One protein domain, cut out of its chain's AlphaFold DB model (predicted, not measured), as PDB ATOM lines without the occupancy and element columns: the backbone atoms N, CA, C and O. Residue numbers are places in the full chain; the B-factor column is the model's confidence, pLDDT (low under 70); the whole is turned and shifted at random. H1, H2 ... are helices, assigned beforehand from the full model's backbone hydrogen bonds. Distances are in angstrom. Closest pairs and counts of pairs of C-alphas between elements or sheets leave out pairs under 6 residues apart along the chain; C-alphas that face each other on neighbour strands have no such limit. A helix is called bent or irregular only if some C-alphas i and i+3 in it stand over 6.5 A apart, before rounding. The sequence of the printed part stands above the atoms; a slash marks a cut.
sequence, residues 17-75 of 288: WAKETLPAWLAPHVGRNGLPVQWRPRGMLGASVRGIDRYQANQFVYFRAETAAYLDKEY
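What this domain is: This is residues 17 to 75 of the 288 residues of the protein "TGc domain-containing protein" of Verrucomicrobia bacterium (UniProt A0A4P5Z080). Four short helices are spread through a flat piece with few contacts between them: H4, the longest, lies at one end, H3 at the opposite end, and H1 and H2 lie between them to one side. Residues 60 to 64 join H3 to H4 through the middle, and residues 35 to 50 make a wide loop from H2 back to H3. The printed part has 59 residues, with H1, H2, H3 and H4 in this order and no named strand; the class is all helix. The whole is compact, with a radius of gyration of the C-alphas of 11.9 A, and only just flat, spanning 32 by 32 by 18 A.

Where its parts are: Find C-alpha 65 at (109.984, 131.845, 141.759); from there H4, residues 65 to 75, runs 14.6 A to C-alpha 75 at (102.802, 144.289, 139.165). It is irregular: C-alphas 66 and 69 are 7.4 A apart. H3, residues 51 to 59, covers 12.0 A. H1, residues 24 to 29, starts at C-alpha 24, (115.307, 147.700, 136.286), and covers 10.1 A; it too is irregular, with C-alphas 25 and 28 7.2 A apart. H2, residues 31 to 34, covers 5.4 A.

How they stand to each other: Begin at H4, which is close to but not clearly touching H1; their closest C-alphas, of Thr 67 and His 29, are 7.7 A apart. The two run opposite ways at a steep tilt of 54 degrees. H1 is close to but not clearly touching H2, the closest C-alphas being those of Pro 28 and Gly 34, 5.7 A apart. H2 and H3 touch, with the C-alphas of Gly 31 and Asn 58 closest at 4.6 A. H1 and H3, H2 and H4, and H3 and H4 are apart. In H3 every O i to N i+4 pair is within hydrogen-bond range; in H4 4 of 7 are, in H1 0 of 2, beside 2 of 3 O i to N i+3 pairs, and H2 is too short for an O i to N i+4 pair.

The domain as a whole: Look for the two C-alphas farthest apart at Arg 42 and Lys 73, 32.4 A from each other. The printed part has no cut. The link from H2 to H3, 16 residues, is long; those from H1 to H2 and from H3 to H4 are tight. The mean pLDDT of the printed part is 96.4, and no printed residue is under 70.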
ATOM      1  N   TRP A  17     100.733 155.001 125.623       95.62
ATOM      2  CA  TRP A  17      99.928 154.626 126.789       95.62
ATOM      3  C   TRP A  17      99.923 153.116 127.057       95.62
ATOM      4  O   TRP A  17      99.746 152.718 128.204       95.62
ATOM      5  N   ALA A  18     100.140 152.281 126.034       96.50
ATOM      6  CA  ALA A  18     100.170 150.825 126.174       96.50
ATOM      7  C   ALA A  18     101.523 150.307 126.687       96.50
ATOM      8  O   ALA A  18     101.624 149.139 127.062       96.50
ATOM      9  N   LYS A  19     102.560 151.155 126.695       97.12
ATOM     10  CA  LYS A  19     103.917 150.775 127.090       97.12
ATOM     11  C   LYS A  19     104.091 150.882 128.600       97.12
ATOM     12  O   LYS A  19     103.766 151.898 129.211       97.12
ATOM     13  N   GLU A  20     104.645 149.838 129.197       95.56
ATOM     14  CA  GLU A  20     104.914 149.776 130.627       95.56
ATOM     15  C   GLU A  20     106.312 150.290 130.965       95.56
ATOM     16  O   GLU A  20     107.270 150.129 130.209       95.56
ATOM     17  N   THR A  21     106.429 150.884 132.150       95.56
ATOM     18  CA  THR A  21     107.722 151.140 132.787       95.56
ATOM     19  C   THR A  21     107.926 150.085 133.860       95.56
ATOM     20  O   THR A  21     107.150 150.013 134.810       95.56
ATOM     21  N   LEU A  22     108.957 149.263 133.697       96.75
ATOM     22  CA  LEU A  22     109.272 148.175 134.617       96.75
ATOM     23  C   LEU A  22     110.483 148.543 135.486       96.75
ATOM     24  O   LEU A  22     111.419 149.172 134.986       96.75
ATOM     25  N   PRO A  23     110.512 148.127 136.765       97.69
ATOM     26  CA  PRO A  23     111.719 148.180 137.577       97.69
ATOM     27  C   PRO A  23     112.920 147.539 136.871       97.69
ATOM     28  O   PRO A  23     112.805 146.463 136.287       97.69
ATOM     29  N   ALA A  24     114.099 148.159 136.979       97.88
ATOM     30  CA  ALA A  24     115.307 147.700 136.286       97.88
ATOM     31  C   ALA A  24     115.679 146.238 136.604       97.88
ATOM     32  O   ALA A  24     116.169 145.518 135.734       97.88
ATOM     33  N   TRP A  25     115.398 145.775 137.828       98.00
ATOM     34  CA  TRP A  25     115.682 144.400 138.246       98.00
ATOM     35  C   TRP A  25     114.879 143.348 137.462       98.00
ATOM     36  O   TRP A  25     115.310 142.201 137.389       98.00
ATOM     37  N   LEU A  26     113.760 143.723 136.828       98.31
ATOM     38  CA  LEU A  26     112.972 142.816 135.991       98.31
ATOM     39  C   LEU A  26     113.579 142.578 134.611       98.31
ATOM     40  O   LEU A  26     113.159 141.635 133.952       98.31
ATOM     41  N   ALA A  27     114.557 143.363 134.153       98.00
ATOM     42  CA  ALA A  27     115.109 143.235 132.798       98.00
ATOM     43  C   ALA A  27     115.520 141.792 132.392       98.00
ATOM     44  O   ALA A  27     115.195 141.378 131.275       98.00
ATOM     45  N   PRO A  28     116.134 140.959 133.266       98.06
ATOM     46  CA  PRO A  28     116.434 139.551 132.962       98.06
ATOM     47  C   PRO A  28     115.198 138.640 132.859       98.06
ATOM     48  O   PRO A  28     115.310 137.472 132.481       98.06
ATOM     49  N   HIS A  29     114.028 139.141 133.243       98.25
ATOM     50  CA  HIS A  29     112.767 138.414 133.342       98.25
ATOM     51  C   HIS A  29     111.733 138.827 132.290       98.25
ATOM     52  O   HIS A  29     110.690 138.180 132.196       98.25
ATOM     53  N   VAL A  30     112.025 139.850 131.484       98.25
ATOM     54  CA  VAL A  30     111.099 140.394 130.483       98.25
ATOM     55  C   VAL A  30     111.264 139.704 129.130       98.25
ATOM     56  O   VAL A  30     112.380 139.428 128.676       98.25
ATOM     57  N   GLY A  31     110.141 139.419 128.478       97.19
ATOM     58  CA  GLY A  31     110.073 138.915 127.118       97.19
ATOM     59  C   GLY A  31     110.925 137.671 126.904       97.19
ATOM     60  O   GLY A  31     110.969 136.741 127.712       97.19
ATOM     61  N   ARG A  32     111.689 137.682 125.809       96.56
ATOM     62  CA  ARG A  32     112.608 136.589 125.468       96.56
ATOM     63  C   ARG A  32     113.741 136.398 126.480       96.56
ATOM     64  O   ARG A  32     114.221 135.273 126.612       96.56
ATOM     65  N   ASN A  33     114.163 137.446 127.193       97.19
ATOM     66  CA  ASN A  33     115.177 137.312 128.248       97.19
ATOM     67  C   ASN A  33     114.647 136.460 129.401       97.19
ATOM     68  O   ASN A  33     115.387 135.661 129.973       97.19
ATOM     69  N   GLY A  34     113.345 136.590 129.674       96.88
ATOM     70  CA  GLY A  34     112.666 135.856 130.720       96.88
ATOM     71  C   GLY A  34     112.447 134.371 130.437       96.88
ATOM     72  O   GLY A  34     112.339 133.590 131.382       96.88
ATOM     73  N   LEU A  35     112.393 133.982 129.163       96.75
ATOM     74  CA  LEU A  35     112.001 132.638 128.757       96.75
ATOM     75  C   LEU A  35     113.077 131.576 129.047       96.75
ATOM     76  O   LEU A  35     114.262 131.788 128.773       96.75
ATOM     77  N   PRO A  36     112.686 130.381 129.508       96.06
ATOM     78  CA  PRO A  36     113.498 129.170 129.421       96.06
ATOM     79  C   PRO A  36     113.925 128.835 127.985       96.06
ATOM     80  O   PRO A  36     113.234 129.170 127.022       96.06
ATOM     81  N   VAL A  37     115.077 128.172 127.830       95.19
ATOM     82  CA  VAL A  37     115.700 127.901 126.517       95.19
ATOM     83  C   VAL A  37     114.753 127.157 125.574       95.19
ATOM     84  O   VAL A  37     114.678 127.519 124.403       95.19
ATOM     85  N   GLN A  38     113.989 126.185 126.078       94.75
ATOM     86  CA  GLN A  38     113.061 125.381 125.277       94.75
ATOM     87  C   GLN A  38     111.907 126.185 124.657       94.75
ATOM     88  O   GLN A  38     111.312 125.740 123.680       94.75
ATOM     89  N   TRP A  39     111.599 127.369 125.196       94.25
ATOM     90  CA  TRP A  39     110.536 128.243 124.690       94.25
ATOM     91  C   TRP A  39     111.060 129.512 124.022       94.25
ATOM     92  O   TRP A  39     110.267 130.300 123.510       94.25
ATOM     93  N   ARG A  40     112.381 129.732 123.984       92.81
ATOM     94  CA  ARG A  40     112.954 130.883 123.277       92.81
ATOM     95  C   ARG A  40     112.866 130.656 121.765       92.81
ATOM     96  O   ARG A  40     113.575 129.790 121.250       92.81
ATOM     97  N   PRO A  41     112.084 131.456 121.017       89.12
ATOM     98  CA  PRO A  41     112.115 131.390 119.560       89.12
ATOM     99  C   PRO A  41     113.487 131.832 119.041       89.12
ATOM    100  O   PRO A  41     114.228 132.527 119.734       89.12
ATOM    101  N   ARG A  42     113.825 131.489 117.792       85.81
ATOM    102  CA  ARG A  42     115.032 132.030 117.139       85.81
ATOM    103  C   ARG A  42     114.910 133.537 116.861       85.81
ATOM    104  O   ARG A  42     115.911 134.239 116.985       85.81
ATOM    105  N   GLY A  43     113.702 134.035 116.574       88.06
ATOM    106  CA  GLY A  43     113.396 135.448 116.289       88.06
ATOM    107  C   GLY A  43     112.621 136.172 117.400       88.06
ATOM    108  O   GLY A  43     112.773 135.848 118.581       88.06
ATOM    109  N   MET A  44     111.811 137.161 117.012       91.31
ATOM    110  CA  MET A  44     110.855 137.841 117.897       91.31
ATOM    111  C   MET A  44     109.650 136.946 118.215       91.31
ATOM    112  O   MET A  44     109.261 136.099 117.405       91.31
ATOM    113  N   LEU A  45     109.048 137.142 119.387       93.81
ATOM    114  CA  LEU A  45     107.738 136.566 119.688       93.81
ATOM    115  C   LEU A  45     106.668 137.357 118.928       93.81
ATOM    116  O   LEU A  45     106.833 138.549 118.674       93.81
ATOM    117  N   GLY A  46     105.584 136.696 118.523       93.81
ATOM    118  CA  GLY A  46     104.497 137.381 117.819       93.81
ATOM    119  C   GLY A  46     104.909 138.001 116.475       93.81
ATOM    120  O   GLY A  46     104.413 139.063 116.115       93.81
ATOM    121  N   ALA A  47     105.791 137.353 115.704       95.12
ATOM    122  CA  ALA A  47     106.223 137.858 114.393       95.12
ATOM    123  C   ALA A  47     105.059 138.099 113.401       95.12
ATOM    124  O   ALA A  47     105.197 138.876 112.460       95.12
ATOM    125  N   SER A  48     103.909 137.451 113.619       95.69
ATOM    126  CA  SER A  48     102.685 137.597 112.823       95.69
ATOM    127  C   SER A  48     101.743 138.714 113.289       95.69
ATOM    128  O   SER A  48     100.719 138.921 112.649       95.69
ATOM    129  N   VAL A  49     102.032 139.396 114.400       97.25
ATOM    130  CA  VAL A  49     101.231 140.520 114.923       97.25
ATOM    131  C   VAL A  49     102.034 141.826 114.839       97.25
ATOM    132  O   VAL A  49     103.220 141.806 114.500       97.25
ATOM    133  N   ARG A  50     101.422 142.983 115.117       97.69
ATOM    134  CA  ARG A  50     102.061 144.323 115.054       97.69
ATOM    135  C   ARG A  50     101.572 145.239 116.187       97.69
ATOM    136  O   ARG A  50     100.651 144.859 116.904       97.69
ATOM    137  N   GLY A  51     102.203 146.407 116.346       97.81
ATOM    138  CA  GLY A  51     101.870 147.434 117.342       97.81
ATOM    139  C   GLY A  51     101.609 146.907 118.752       97.81
ATOM    140  O   GLY A  51     102.500 146.262 119.306       97.81
ATOM    141  N   ILE A  52     100.435 147.188 119.337       97.88
ATOM    142  CA  ILE A  52     100.101 146.805 120.728       97.88
ATOM    143  C   ILE A  52     100.324 145.308 120.948       97.88
ATOM    144  O   ILE A  52     100.994 144.912 121.897       97.88
ATOM    145  N   ASP A  53      99.827 144.475 120.037       98.00
ATOM    146  CA  ASP A  53      99.886 143.022 120.178       98.00
ATOM    147  C   ASP A  53     101.320 142.490 120.071       98.00
ATOM    148  O   ASP A  53     101.708 141.574 120.799       98.00
ATOM    149  N   ARG A  54     102.148 143.094 119.206       97.81
ATOM    150  CA  ARG A  54     103.578 142.751 119.117       97.81
ATOM    151  C   ARG A  54     104.342 143.207 120.352       97.81
ATOM    152  O   ARG A  54     105.183 142.456 120.839       97.81
ATOM    153  N   TYR A  55     104.057 144.404 120.856       98.38
ATOM    154  CA  TYR A  55     104.640 144.889 122.103       98.38
ATOM    155  C   TYR A  55     104.310 143.924 123.250       98.38
ATOM    156  O   TYR A  55     105.215 143.423 123.913       98.38
ATOM    157  N   GLN A  56     103.032 143.566 123.409       98.12
ATOM    158  CA  GLN A  56     102.578 142.659 124.463       98.12
ATOM    159  C   GLN A  56     103.246 141.283 124.379       98.12
ATOM    160  O   GLN A  56     103.800 140.802 125.369       98.12
ATOM    161  N   ALA A  57     103.334 140.717 123.173       97.56
ATOM    162  CA  ALA A  57     104.005 139.442 122.939       97.56
ATOM    163  C   ALA A  57     105.508 139.443 123.285       97.56
ATOM    164  O   ALA A  57     106.087 138.368 123.422       97.56
ATOM    165  N   ASN A  58     106.157 140.607 123.409       98.00
ATOM    166  CA  ASN A  58     107.600 140.714 123.651       98.00
ATOM    167  C   ASN A  58     107.978 141.359 124.994       98.00
ATOM    168  O   ASN A  58     109.159 141.330 125.334       98.00
ATOM    169  N   GLN A  59     107.030 141.915 125.753       98.06
ATOM    170  CA  GLN A  59     107.314 142.728 126.951       98.06
ATOM    171  C   GLN A  59     106.672 142.185 128.237       98.06
ATOM    172  O   GLN A  59     106.674 142.853 129.266       98.06
ATOM    173  N   PHE A  60     106.156 140.953 128.211       98.25
ATOM    174  CA  PHE A  60     105.655 140.274 129.409       98.25
ATOM    175  C   PHE A  60     106.763 139.990 130.426       98.25
ATOM    176  O   PHE A  60     107.915 139.770 130.062       98.25
ATOM    177  N   VAL A  61     106.405 139.876 131.700       98.69
ATOM    178  CA  VAL A  61     107.280 139.355 132.752       98.69
ATOM    179  C   VAL A  61     107.027 137.855 132.896       98.69
ATOM    180  O   VAL A  61     105.910 137.416 133.166       98.69
ATOM    181  N   TYR A  62     108.066 137.045 132.689       98.50
ATOM    182  CA  TYR A  62     107.959 135.590 132.775       98.50
ATOM    183  C   TYR A  62     107.728 135.132 134.224       98.50
ATOM    184  O   TYR A  62     108.461 135.555 135.126       98.50
ATOM    185  N   PHE A  63     106.746 134.255 134.452       98.38
ATOM    186  CA  PHE A  63     106.411 133.748 135.782       98.38
ATOM    187  C   PHE A  63     107.390 132.659 136.235       98.38
ATOM    188  O   PHE A  63     107.567 131.632 135.578       98.38
ATOM    189  N   ARG A  64     108.024 132.888 137.386       97.62
ATOM    190  CA  ARG A  64     108.965 131.981 138.059       97.62
ATOM    191  C   ARG A  64     109.061 132.350 139.541       97.62
ATOM    192  O   ARG A  64     108.482 133.350 139.954       97.62
ATOM    193  N   ALA A  65     109.829 131.597 140.323       97.50
ATOM    194  CA  ALA A  65     109.984 131.845 141.759       97.50
ATOM    195  C   ALA A  65     110.398 133.298 142.078       97.50
ATOM    196  O   ALA A  65     109.827 133.923 142.967       97.50
ATOM    197  N   GLU A  66     111.327 133.858 141.304       98.31
ATOM    198  CA  GLU A  66     111.890 135.198 141.498       98.31
ATOM    199  C   GLU A  66     110.904 136.330 141.172       98.31
ATOM    200  O   GLU A  66     111.019 137.423 141.716       98.31
ATOM    201  N   THR A  67     109.930 136.086 140.289       98.50
ATOM    202  CA  THR A  67     108.948 137.098 139.859       98.50
ATOM    203  C   THR A  67     107.565 136.884 140.458       98.50
ATOM    204  O   THR A  67     106.760 137.810 140.439       98.50
ATOM    205  N   ALA A  68     107.276 135.702 141.012       97.88
ATOM    206  CA  ALA A  68     105.941 135.313 141.456       97.88
ATOM    207  C   ALA A  68     105.340 136.295 142.469       97.88
ATOM    208  O   ALA A  68     104.212 136.741 142.284       97.88
ATOM    209  N   ALA A  69     106.098 136.672 143.504       97.25
ATOM    210  CA  ALA A  69     105.612 137.592 144.532       97.25
ATOM    211  C   ALA A  69     105.286 138.982 143.962       97.25
ATOM    212  O   ALA A  69     104.229 139.532 144.262       97.25
ATOM    213  N   TYR A  70     106.162 139.512 143.102       97.88
ATOM    214  CA  TYR A  70     105.945 140.795 142.434       97.88
ATOM    215  C   TYR A  70     104.724 140.741 141.508       97.88
ATOM    216  O   TYR A  70     103.863 141.614 141.568       97.88
ATOM    217  N   LEU A  71     104.612 139.690 140.689       97.81
ATOM    218  CA  LEU A  71     103.481 139.485 139.784       97.81
ATOM    219  C   LEU A  71     102.149 139.385 140.530       97.81
ATOM    220  O   LEU A  71     101.150 139.920 140.063       97.81
ATOM    221  N   ASP A  72     102.117 138.707 141.674       94.25
ATOM    222  CA  ASP A  72     100.887 138.495 142.435       94.25
ATOM    223  C   ASP A  72     100.426 139.758 143.180       94.25
ATOM    224  O   ASP A  72      99.229 140.048 143.209       94.25
ATOM    225  N   LYS A  73     101.370 140.528 143.741       93.50
ATOM    226  CA  LYS A  73     101.069 141.585 144.723       93.50
ATOM    227  C   LYS A  73     101.252 143.015 144.226       93.50
ATOM    228  O   LYS A  73     100.580 143.909 144.730       93.50
ATOM    229  N   GLU A  74     102.172 143.248 143.294       96.12
ATOM    230  CA  GLU A  74     102.651 144.601 142.972       96.12
ATOM    231  C   GLU A  74     102.477 144.964 141.496       96.12
ATOM    232  O   GLU A  74     102.149 146.104 141.175       96.12
ATOM    233  N   TYR A  75     102.685 144.007 140.591       97.19
ATOM    234  CA  TYR A  75     102.802 144.289 139.165       97.19
ATOM    235  C   TYR A  75     101.521 144.837 138.538       97.19
ATOM    236  O   TYR A  75     101.563 145.801 137.773       97.19
TER     237      TYR A  75